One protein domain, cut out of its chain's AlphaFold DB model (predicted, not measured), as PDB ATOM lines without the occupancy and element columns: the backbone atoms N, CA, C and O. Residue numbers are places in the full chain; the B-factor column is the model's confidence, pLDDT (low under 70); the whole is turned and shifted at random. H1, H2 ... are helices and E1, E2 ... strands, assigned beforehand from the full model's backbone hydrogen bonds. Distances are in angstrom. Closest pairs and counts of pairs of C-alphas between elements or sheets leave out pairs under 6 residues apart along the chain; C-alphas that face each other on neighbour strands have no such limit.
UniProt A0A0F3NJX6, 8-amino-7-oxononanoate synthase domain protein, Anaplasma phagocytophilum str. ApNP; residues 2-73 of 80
ATOM      1  N   LEU A   2     210.600 179.511 150.186       97.06
ATOM      2  CA  LEU A   2     209.583 178.584 149.634       97.06
ATOM      3  C   LEU A   2     209.759 177.137 150.125       97.06
ATOM      4  O   LEU A   2     208.796 176.497 150.527       97.06
ATOM      5  N   LYS A   3     210.996 176.631 150.130       97.62
ATOM      6  CA  LYS A   3     211.305 175.274 150.608       97.62
ATOM      7  C   LYS A   3     210.887 175.057 152.066       97.62
ATOM      8  O   LYS A   3     210.443 173.967 152.406       97.62
ATOM      9  N   ASP A   4     211.011 176.086 152.895       97.81
ATOM     10  CA  ASP A   4     210.691 176.020 154.323       97.81
ATOM     11  C   ASP A   4     209.172 176.026 154.527       97.81
ATOM     12  O   ASP A   4     208.655 175.161 155.221       97.81
ATOM     13  N   ILE A   5     208.448 176.872 153.782       98.25
ATOM     14  CA  ILE A   5     206.974 176.867 153.738       98.25
ATOM     15  C   ILE A   5     206.437 175.499 153.286       98.25
ATOM     16  O   ILE A   5     205.457 174.992 153.828       98.25
ATOM     17  N   LEU A   6     207.057 174.884 152.274       98.31
ATOM     18  CA  LEU A   6     206.636 173.568 151.789       98.31
ATOM     19  C   LEU A   6     206.921 172.452 152.803       98.31
ATOM     20  O   LEU A   6     206.127 171.518 152.894       98.31
ATOM     21  N   ARG A   7     208.013 172.547 153.572       97.88
ATOM     22  CA  ARG A   7     208.319 171.602 154.658       97.88
ATOM     23  C   ARG A   7     207.304 171.699 155.786       97.88
ATOM     24  O   ARG A   7     206.728 170.681 156.142       97.88
ATOM     25  N   GLU A   8     207.008 172.908 156.248       98.00
ATOM     26  CA  GLU A   8     206.000 173.140 157.287       98.00
ATOM     27  C   GLU A   8     204.622 172.606 156.854       98.00
ATOM     28  O   GLU A   8     203.942 171.903 157.598       98.00
ATOM     29  N   ARG A   9     204.228 172.831 155.593       98.00
ATOM     30  CA  ARG A   9     202.987 172.256 155.049       98.00
ATOM     31  C   ARG A   9     203.006 170.728 155.000       98.00
ATOM     32  O   ARG A   9     201.973 170.112 155.250       98.00
ATOM     33  N   LEU A  10     204.141 170.112 154.670       98.06
ATOM     34  CA  LEU A  10     204.279 168.652 154.699       98.06
ATOM     35  C   LEU A  10     204.167 168.102 156.124       98.06
ATOM     36  O   LEU A  10     203.495 167.093 156.310       98.06
ATOM     37  N   GLU A  11     204.742 168.779 157.118       98.00
ATOM     38  CA  GLU A  11     204.620 168.417 158.538       98.00
ATOM     39  C   GLU A  11     203.163 168.498 159.018       98.00
ATOM     40  O   GLU A  11     202.677 167.605 159.716       98.00
ATOM     41  N   VAL A  12     202.411 169.510 158.577       98.31
ATOM     42  CA  VAL A  12     200.966 169.602 158.846       98.31
ATOM     43  C   VAL A  12     200.198 168.460 158.170       98.31
ATOM     44  O   VAL A  12     199.311 167.862 158.776       98.31
ATOM     45  N   ILE A  13     200.525 168.110 156.926       98.44
ATOM     46  CA  ILE A  13     199.893 166.980 156.224       98.44
ATOM     47  C   ILE A  13     200.214 165.649 156.928       98.44
ATOM     48  O   ILE A  13     199.327 164.805 157.073       98.44
ATOM     49  N   GLU A  14     201.455 165.450 157.378       98.00
ATOM     50  CA  GLU A  14     201.884 164.228 158.063       98.00
ATOM     51  C   GLU A  14     201.286 164.106 159.468       98.00
ATOM     52  O   GLU A  14     200.754 163.046 159.795       98.00
ATOM     53  N   SER A  15     201.276 165.181 160.261       98.06
ATOM     54  CA  SER A  15     200.678 165.183 161.608       98.06
ATOM     55  C   SER A  15     199.166 164.928 161.594       98.06
ATOM     56  O   SER A  15     198.636 164.339 162.533       98.06
ATOM     57  N   ASN A  16     198.484 165.277 160.499       98.25
ATOM     58  CA  ASN A  16     197.076 164.946 160.271       98.25
ATOM     59  C   ASN A  16     196.852 163.548 159.658       98.25
ATOM     60  O   ASN A  16     195.717 163.193 159.344       98.25
ATOM     61  N   GLY A  17     197.904 162.756 159.428       97.69
ATOM     62  CA  GLY A  17     197.798 161.424 158.821       97.69
ATOM     63  C   GLY A  17     197.404 161.428 157.337       97.69
ATOM     64  O   GLY A  17     197.006 160.397 156.798       97.69
ATOM     65  N   LEU A  18     197.512 162.572 156.656       97.94
ATOM     66  CA  LEU A  18     197.114 162.748 155.254       97.94
ATOM     67  C   LEU A  18     198.270 162.516 154.272       97.94
ATOM     68  O   LEU A  18     198.060 162.508 153.055       97.94
ATOM     69  N   LEU A  19     199.492 162.330 154.780       97.50
ATOM     70  CA  LEU A  19     200.663 162.117 153.942       97.50
ATOM     71  C   LEU A  19     200.590 160.753 153.251       97.50
ATOM     72  O   LEU A  19     200.712 159.696 153.871       97.50
ATOM     73  N   ARG A  20     200.442 160.779 151.927       96.38
ATOM     74  CA  ARG A  20     200.424 159.574 151.096       96.38
ATOM     75  C   ARG A  20     201.849 159.135 150.792       96.38
ATOM     76  O   ARG A  20     202.666 159.927 150.331       96.38
ATOM     77  N   LYS A  21     202.125 157.851 151.002       94.00
ATOM     78  CA  LYS A  21     203.387 157.213 150.617       94.00
ATOM     79  C   LYS A  21     203.076 156.190 149.535       94.00
ATOM     80  O   LYS A  21     202.207 155.341 149.732       94.00
ATOM     81  N   LEU A  22     203.760 156.291 148.398       94.00
ATOM     82  CA  LEU A  22     203.643 155.291 147.344       94.00
ATOM     83  C   LEU A  22     204.134 153.948 147.893       94.00
ATOM     84  O   LEU A  22     205.184 153.881 148.532       94.00
ATOM     85  N   LYS A  23     203.352 152.896 147.675       91.06
ATOM     86  CA  LYS A  23     203.748 151.517 147.955       91.06
ATOM     87  C   LYS A  23     204.072 150.869 146.625       91.06
ATOM     88  O   LYS A  23     203.252 150.952 145.711       91.06
ATOM     89  N   GLN A  24     205.262 150.296 146.513       92.00
ATOM     90  CA  GLN A  24     205.621 149.550 145.323       92.00
ATOM     91  C   GLN A  24     205.022 148.141 145.450       92.00
ATOM     92  O   GLN A  24     204.817 147.598 146.542       92.00
ATOM     93  N   SER A  25     204.584 147.612 144.313       92.62
ATOM     94  CA  SER A  25     204.032 146.267 144.231       92.62
ATOM     95  C   SER A  25     204.060 145.781 142.795       92.62
ATOM     96  O   SER A  25     203.741 146.544 141.882       92.62
ATOM     97  N   THR A  26     204.354 144.501 142.607       91.75
ATOM     98  CA  THR A  26     204.362 143.867 141.288       91.75
ATOM     99  C   THR A  26     203.097 143.048 141.110       91.75
ATOM    100  O   THR A  26     202.704 142.299 142.004       91.75
ATOM    101  N   VAL A  27     202.450 143.181 139.954       88.25
ATOM    102  CA  VAL A  27     201.287 142.362 139.606       88.25
ATOM    103  C   VAL A  27     201.730 140.935 139.308       88.25
ATOM    104  O   VAL A  27     202.658 140.720 138.534       88.25
ATOM    105  N   GLN A  28     201.020 139.971 139.885       83.62
ATOM    106  CA  GLN A  28     201.198 138.551 139.617       83.62
ATOM    107  C   GLN A  28     200.022 138.037 138.783       83.62
ATOM    108  O   GLN A  28     198.867 138.402 139.025       83.62
ATOM    109  N   SER A  29     200.313 137.185 137.798       71.12
ATOM    110  CA  SER A  29     199.266 136.492 137.045       71.12
ATOM    111  C   SER A  29     198.607 135.452 137.948       71.12
ATOM    112  O   SER A  29     199.294 134.656 138.584       71.12
ATOM    113  N   SER A  30     197.280 135.458 138.034       70.81
ATOM    114  CA  SER A  30     196.540 134.482 138.827       70.81
ATOM    115  C   SER A  30     195.160 134.237 138.236       70.81
ATOM    116  O   SER A  30     194.510 135.152 137.735       70.81
ATOM    117  N   ILE A  31     194.711 132.986 138.330       67.00
ATOM    118  CA  ILE A  31     193.374 132.545 137.911       67.00
ATOM    119  C   ILE A  31     192.319 132.960 138.959       67.00
ATOM    120  O   ILE A  31     191.144 133.110 138.637       67.00
ATOM    121  N   ALA A  32     192.729 133.195 140.212       71.31
ATOM    122  CA  ALA A  32     191.848 133.440 141.358       71.31
ATOM    123  C   ALA A  32     191.751 134.932 141.750       71.31
ATOM    124  O   ALA A  32     191.758 135.277 142.933       71.31
ATOM    125  N   GLY A  33     191.674 135.822 140.757       75.25
ATOM    126  CA  GLY A  33     191.618 137.275 140.955       75.25
ATOM    127  C   GLY A  33     192.996 137.941 141.049       75.25
ATOM    128  O   GLY A  33     194.035 137.289 140.970       75.25
ATOM    129  N   ARG A  34     193.026 139.274 141.183       88.00
ATOM    130  CA  ARG A  34     194.276 140.046 141.101       88.00
ATOM    131  C   ARG A  34     195.181 139.787 142.307       88.00
ATOM    132  O   ARG A  34     194.857 140.163 143.433       88.00
ATOM    133  N   LYS A  35     196.363 139.229 142.048       91.88
ATOM    134  CA  LYS A  35     197.440 139.063 143.029       91.88
ATOM    135  C   LYS A  35     198.526 140.113 142.829       91.88
ATOM    136  O   LYS A  35     198.816 140.513 141.700       91.88
ATOM    137  N   ILE A  36     199.114 140.565 143.930       93.31
ATOM    138  CA  ILE A  36     200.297 141.425 143.930       93.31
ATOM    139  C   ILE A  36     201.341 140.872 144.893       93.31
ATOM    140  O   ILE A  36     200.996 140.254 145.897       93.31
ATOM    141  N   GLN A  37     202.605 141.148 144.615       95.00
ATOM    142  CA  GLN A  37     203.686 141.000 145.577       95.00
ATOM    143  C   GLN A  37     204.095 142.388 146.066       95.00
ATOM    144  O   GLN A  37     204.324 143.277 145.246       95.00
ATOM    145  N   ASN A  38     204.149 142.593 147.381       94.25
ATOM    146  CA  ASN A  38     204.626 143.853 147.954       94.25
ATOM    147  C   ASN A  38     206.159 143.871 148.101       94.25
ATOM    148  O   ASN A  38     206.823 142.852 147.927       94.25
ATOM    149  N   ASP A  39     206.710 145.015 148.502       92.81
ATOM    150  CA  ASP A  39     208.162 145.211 148.677       92.81
ATOM    151  C   ASP A  39     208.813 144.305 149.729       92.81
ATOM    152  O   ASP A  39     210.024 144.102 149.714       92.81
ATOM    153  N   ALA A  40     208.019 143.751 150.646       93.88
ATOM    154  CA  ALA A  40     208.484 142.777 151.630       93.88
ATOM    155  C   ALA A  40     208.484 141.335 151.086       93.88
ATOM    156  O   ALA A  40     208.833 140.410 151.813       93.88
ATOM    157  N   GLY A  41     208.076 141.129 149.829       93.75
ATOM    158  CA  GLY A  41     207.971 139.819 149.188       93.75
ATOM    159  C   GLY A  41     206.665 139.074 149.471       93.75
ATOM    160  O   GLY A  41     206.480 137.971 148.956       93.75
ATOM    161  N   ASN A  42     205.737 139.662 150.232       94.31
ATOM    162  CA  ASN A  42     204.477 139.015 150.592       94.31
ATOM    163  C   ASN A  42     203.506 139.019 149.412       94.31
ATOM    164  O   ASN A  42     203.295 140.062 148.783       94.31
ATOM    165  N   GLU A  43     202.851 137.884 149.173       94.19
ATOM    166  CA  GLU A  43     201.737 137.800 148.233       94.19
ATOM    167  C   GLU A  43     200.441 138.284 148.892       94.19
ATOM    168  O   GLU A  43     200.067 137.844 149.980       94.19
ATOM    169  N   LEU A  44     199.739 139.188 148.214       92.94
ATOM    170  CA  LEU A  44     198.481 139.772 148.657       92.94
ATOM    171  C   LEU A  44     197.436 139.681 147.541       92.94
ATOM    172  O   LEU A  44     197.754 139.749 146.352       92.94
ATOM    173  N   THR A  45     196.162 139.586 147.921       92.31
ATOM    174  CA  THR A  45     195.042 139.794 146.992       92.31
ATOM    175  C   THR A  45     194.727 141.286 146.913       92.31
ATOM    176  O   THR A  45     194.507 141.928 147.940       92.31
ATOM    177  N   SER A  46     194.696 141.848 145.705       91.38
ATOM    178  CA  SER A  46     194.340 143.250 145.498       91.38
ATOM    179  C   SER A  46     192.827 143.420 145.395       91.38
ATOM    180  O   SER A  46     192.185 142.834 144.529       91.38
ATOM    181  N   PHE A  47     192.284 144.285 146.251       92.00
ATOM    182  CA  PHE A  47     190.914 144.808 146.170       92.00
ATOM    183  C   PHE A  47     190.885 146.305 145.822       92.00
ATOM    184  O   PHE A  47     189.849 146.952 145.917       92.00
ATOM    185  N   SER A  48     192.040 146.874 145.467       91.62
ATOM    186  CA  SER A  48     192.226 148.310 145.236       91.62
ATOM    187  C   SER A  48     192.582 148.656 143.790       91.62
ATOM    188  O   SER A  48     192.720 149.834 143.465       91.62
ATOM    189  N   CYS A  49     192.769 147.657 142.922       89.31
ATOM    190  CA  CYS A  49     193.029 147.892 141.508       89.31
ATOM    191  C   CYS A  49     191.734 148.140 140.725       89.31
ATOM    192  O   CYS A  49     190.681 147.603 141.058       89.31
ATOM    193  N   ASN A  50     191.858 148.848 139.604       91.94
ATOM    194  CA  ASN A  50     190.762 149.063 138.655       91.94
ATOM    195  C   ASN A  50     190.707 147.984 137.554       91.94
ATOM    196  O   ASN A  50     190.051 148.170 136.534       91.94
ATOM    197  N   ASP A  51     191.424 146.868 137.718       89.25
ATOM    198  CA  ASP A  51     191.404 145.760 136.758       89.25
ATOM    199  C   ASP A  51     190.208 144.833 137.011       89.25
ATOM    200  O   ASP A  51     190.344 143.694 137.449       89.25
ATOM    201  N   TYR A  52     189.008 145.347 136.757       88.25
ATOM    202  CA  TYR A  52     187.756 144.658 137.078       88.25
ATOM    203  C   TYR A  52     187.563 143.338 136.321       88.25
ATOM    204  O   TYR A  52     186.910 142.432 136.826       88.25
ATOM    205  N   MET A  53     188.116 143.236 135.109       88.56
ATOM    206  CA  MET A  53     187.924 142.092 134.211       88.56
ATOM    207  C   MET A  53     189.149 141.175 134.098       88.56
ATOM    208  O   MET A  53     189.113 140.227 133.320       88.56
ATOM    209  N   GLY A  54     190.243 141.437 134.822       86.19
ATOM    210  CA  GLY A  54     191.446 140.603 134.704       86.19
ATOM    211  C   GLY A  54     192.283 140.864 133.443       86.19
ATOM    212  O   GLY A  54     193.164 140.068 133.116       86.19
ATOM    213  N   LEU A  55     192.010 141.931 132.686       89.12
ATOM    214  CA  LEU A  55     192.563 142.113 131.339       89.12
ATOM    215  C   LEU A  55     193.962 142.720 131.332       89.12
ATOM    216  O   LEU A  55     194.710 142.502 130.381       89.12
ATOM    217  N   SER A  56     194.359 143.433 132.391       88.88
ATOM    218  CA  SER A  56     195.647 144.142 132.404       88.88
ATOM    219  C   SER A  56     196.874 143.218 132.315       88.88
ATOM    220  O   SER A  56     197.980 143.704 132.088       88.88
ATOM    221  N   THR A  57     196.713 141.911 132.537       88.19
ATOM    222  CA  THR A  57     197.771 140.900 132.375       88.19
ATOM    223  C   THR A  57     197.340 139.722 131.508       88.19
ATOM    224  O   THR A  57     198.022 138.698 131.513       88.19
ATOM    225  N   HIS A  58     196.240 139.843 130.766       89.12
ATOM    226  CA  HIS A  58     195.732 138.771 129.918       89.12
ATOM    227  C   HIS A  58     196.607 138.594 128.670       89.12
ATOM    228  O   HIS A  58     196.922 139.566 127.982       89.12
ATOM    229  N   ASP A  59     196.982 137.357 128.346       91.62
ATOM    230  CA  ASP A  59     198.003 137.090 127.324       91.62
ATOM    231  C   ASP A  59     197.572 137.508 125.915       91.62
ATOM    232  O   ASP A  59     198.374 138.077 125.181       91.62
ATOM    233  N   VAL A  60     196.289 137.354 125.568       95.19
ATOM    234  CA  VAL A  60     195.759 137.838 124.275       95.19
ATOM    235  C   VAL A  60     195.903 139.357 124.135       95.19
ATOM    236  O   VAL A  60     196.234 139.845 123.059       95.19
ATOM    237  N   VAL A  61     195.702 140.116 125.220       94.62
ATOM    238  CA  VAL A  61     195.829 141.582 125.195       94.62
ATOM    239  C   VAL A  61     197.298 141.980 125.054       94.62
ATOM    240  O   VAL A  61     197.618 142.872 124.271       94.62
ATOM    241  N   LYS A  62     198.203 141.289 125.760       94.19
ATOM    242  CA  LYS A  62     199.651 141.500 125.609       94.19
ATOM    243  C   LYS A  62     200.110 141.213 124.184       94.19
ATOM    244  O   LYS A  62     200.854 142.011 123.628       94.19
ATOM    245  N   GLN A  63     199.658 140.106 123.597       97.88
ATOM    246  CA  GLN A  63     200.056 139.735 122.243       97.88
ATOM    247  C   GLN A  63     199.543 140.746 121.218       97.88
ATOM    248  O   GLN A  63     200.325 141.230 120.410       97.88
ATOM    249  N   ALA A  64     198.278 141.161 121.321       97.75
ATOM    250  CA  ALA A  64     197.729 142.201 120.456       97.75
ATOM    251  C   ALA A  64     198.514 143.523 120.562       97.75
ATOM    252  O   ALA A  64     198.729 144.195 119.555       97.75
ATOM    253  N   ALA A  65     198.981 143.886 121.763       96.56
ATOM    254  CA  ALA A  65     199.838 145.055 121.953       96.56
ATOM    255  C   ALA A  65     201.216 144.885 121.286       96.56
ATOM    256  O   ALA A  65     201.684 145.813 120.631       96.56
ATOM    257  N   ILE A  66     201.847 143.712 121.409       97.62
ATOM    258  CA  ILE A  66     203.116 143.391 120.731       97.62
ATOM    259  C   ILE A  66     202.950 143.481 119.210       97.62
ATOM    260  O   ILE A  66     203.753 144.129 118.541       97.62
ATOM    261  N   ASP A  67     201.892 142.879 118.669       98.06
ATOM    262  CA  ASP A  67     201.618 142.867 117.232       98.06
ATOM    263  C   ASP A  67     201.388 144.288 116.701       98.06
ATOM    264  O   ASP A  67     201.944 144.670 115.671       98.06
ATOM    265  N   ALA A  68     200.632 145.107 117.440       96.06
ATOM    266  CA  ALA A  68     200.411 146.507 117.102       96.06
ATOM    267  C   ALA A  68     201.711 147.323 117.133       96.06
ATOM    268  O   ALA A  68     201.949 148.108 116.220       96.06
ATOM    269  N   ILE A  69     202.574 147.119 118.134       96.31
ATOM    270  CA  ILE A  69     203.882 147.788 118.205       96.31
ATOM    271  C   ILE A  69     204.760 147.396 117.012       96.31
ATOM    272  O   ILE A  69     205.408 148.259 116.423       96.31
ATOM    273  N   ASN A  70     204.768 146.120 116.627       96.00
ATOM    274  CA  ASN A  70     205.540 145.651 115.474       96.00
ATOM    275  C   ASN A  70     205.030 146.237 114.152       96.00
ATOM    276  O   ASN A  70     205.825 146.490 113.249       96.00
ATOM    277  N   LEU A  71     203.717 146.447 114.032       95.44
ATOM    278  CA  LEU A  71     203.091 146.948 112.809       95.44
ATOM    279  C   LEU A  71     203.129 148.479 112.696       95.44
ATOM    280  O   LEU A  71     203.326 149.009 111.606       95.44
ATOM    281  N   TYR A  72     202.929 149.186 113.808       92.12
ATOM    282  CA  TYR A  72     202.696 150.633 113.825       92.12
ATOM    283  C   TYR A  72     203.787 151.433 114.550       92.12
ATOM    284  O   TYR A  72     203.769 152.661 114.517       92.12
ATOM    285  N   GLY A  73     204.741 150.766 115.201       91.56
ATOM    286  CA  GLY A  73     205.721 151.410 116.069       91.56
ATOM    287  C   GLY A  73     205.167 151.746 117.459       91.56
ATOM    288  O   GLY A  73     204.031 151.435 117.811       91.56
TER     289      GLY A  73
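What this domain is: This is residues 2 to 73 of the 80 residues of the protein "8-amino-7-oxononanoate synthase domain protein" of Anaplasma phagocytophilum str. ApNP (UniProt A0A0F3NJX6). The model looks like a bridge with two legs: a small meander of three short strands, E1 to E3, sits between two well-separated helices, H1 and H2, which stick out from the two ends toward the same side. A stretched link, residues 16 to 24, joins H1 to the sheet, and a winding loop, residues 46 to 58, leads on to H2; the helices do not pack on the sheet or on each other. The printed part has 72 residues, with two named helices and three named strands in the order H1, E1, E2, E3, H2; the class is mixed, helices and strands. The sheet's order is E1, E2, E3, antiparallel throughout. The whole is extended, with a radius of gyration of the C-alphas of 19.1 A, and only just elongated, spanning 51 by 34 by 22 A.

How they stand to each other: H1, residues 2 to 15, is not on the sheet, with 0 pairs of C-alphas within 10 A. E1, residues 25 to 28, and E2, residues 35 to 38, are a hairpin, antiparallel at 149 degrees between their directions. Their C-alphas 25 and 38 face each other at 4.5 A, and N 26 and O 37 are within hydrogen-bond range at 2.9 A, as are N 28 and O 35 at 2.9 A. E2 and E3, residues 43 to 45, are also a hairpin, antiparallel at 133 degrees. Their C-alphas 37 and 43 face each other at 4.6 A, and N 44 and O 36 are within hydrogen-bond range at 2.8 A. E1 and E3 are the edge strands and E2 is the inner strand. H2, residues 59 to 72, is not on the sheet either, with 0 pairs of C-alphas within 10 A, and H1 and H2 are apart. In H1 and H2 every O i to N i+4 pair is within hydrogen-bond range.

Where its parts are: H1 begins at C-alpha 2, at (209.583, 178.584, 149.634), and is 20.1 A long from first to last C-alpha. E1 measures 9.4 A, E2 9.9 A and E3 7.1 A; E1 begins at C-alpha 25, at (204.032, 146.267, 144.231). H2 is 19.7 A long and ends at C-alpha 72, at (202.696, 150.633, 113.825).

The domain as a whole: The two C-alphas farthest apart, those of Ser 15 and Leu 71, are 52.2 A apart. The printed part has no cut. The link from E3 to H2 is long, with 13 residues, and the link from E2 to E3 is tight. Residues 2 to 9, 12 to 17 and 60 to 73 stand free. The mean pLDDT of the printed part is 92.4, and one printed residue, Ile 31, is under 70.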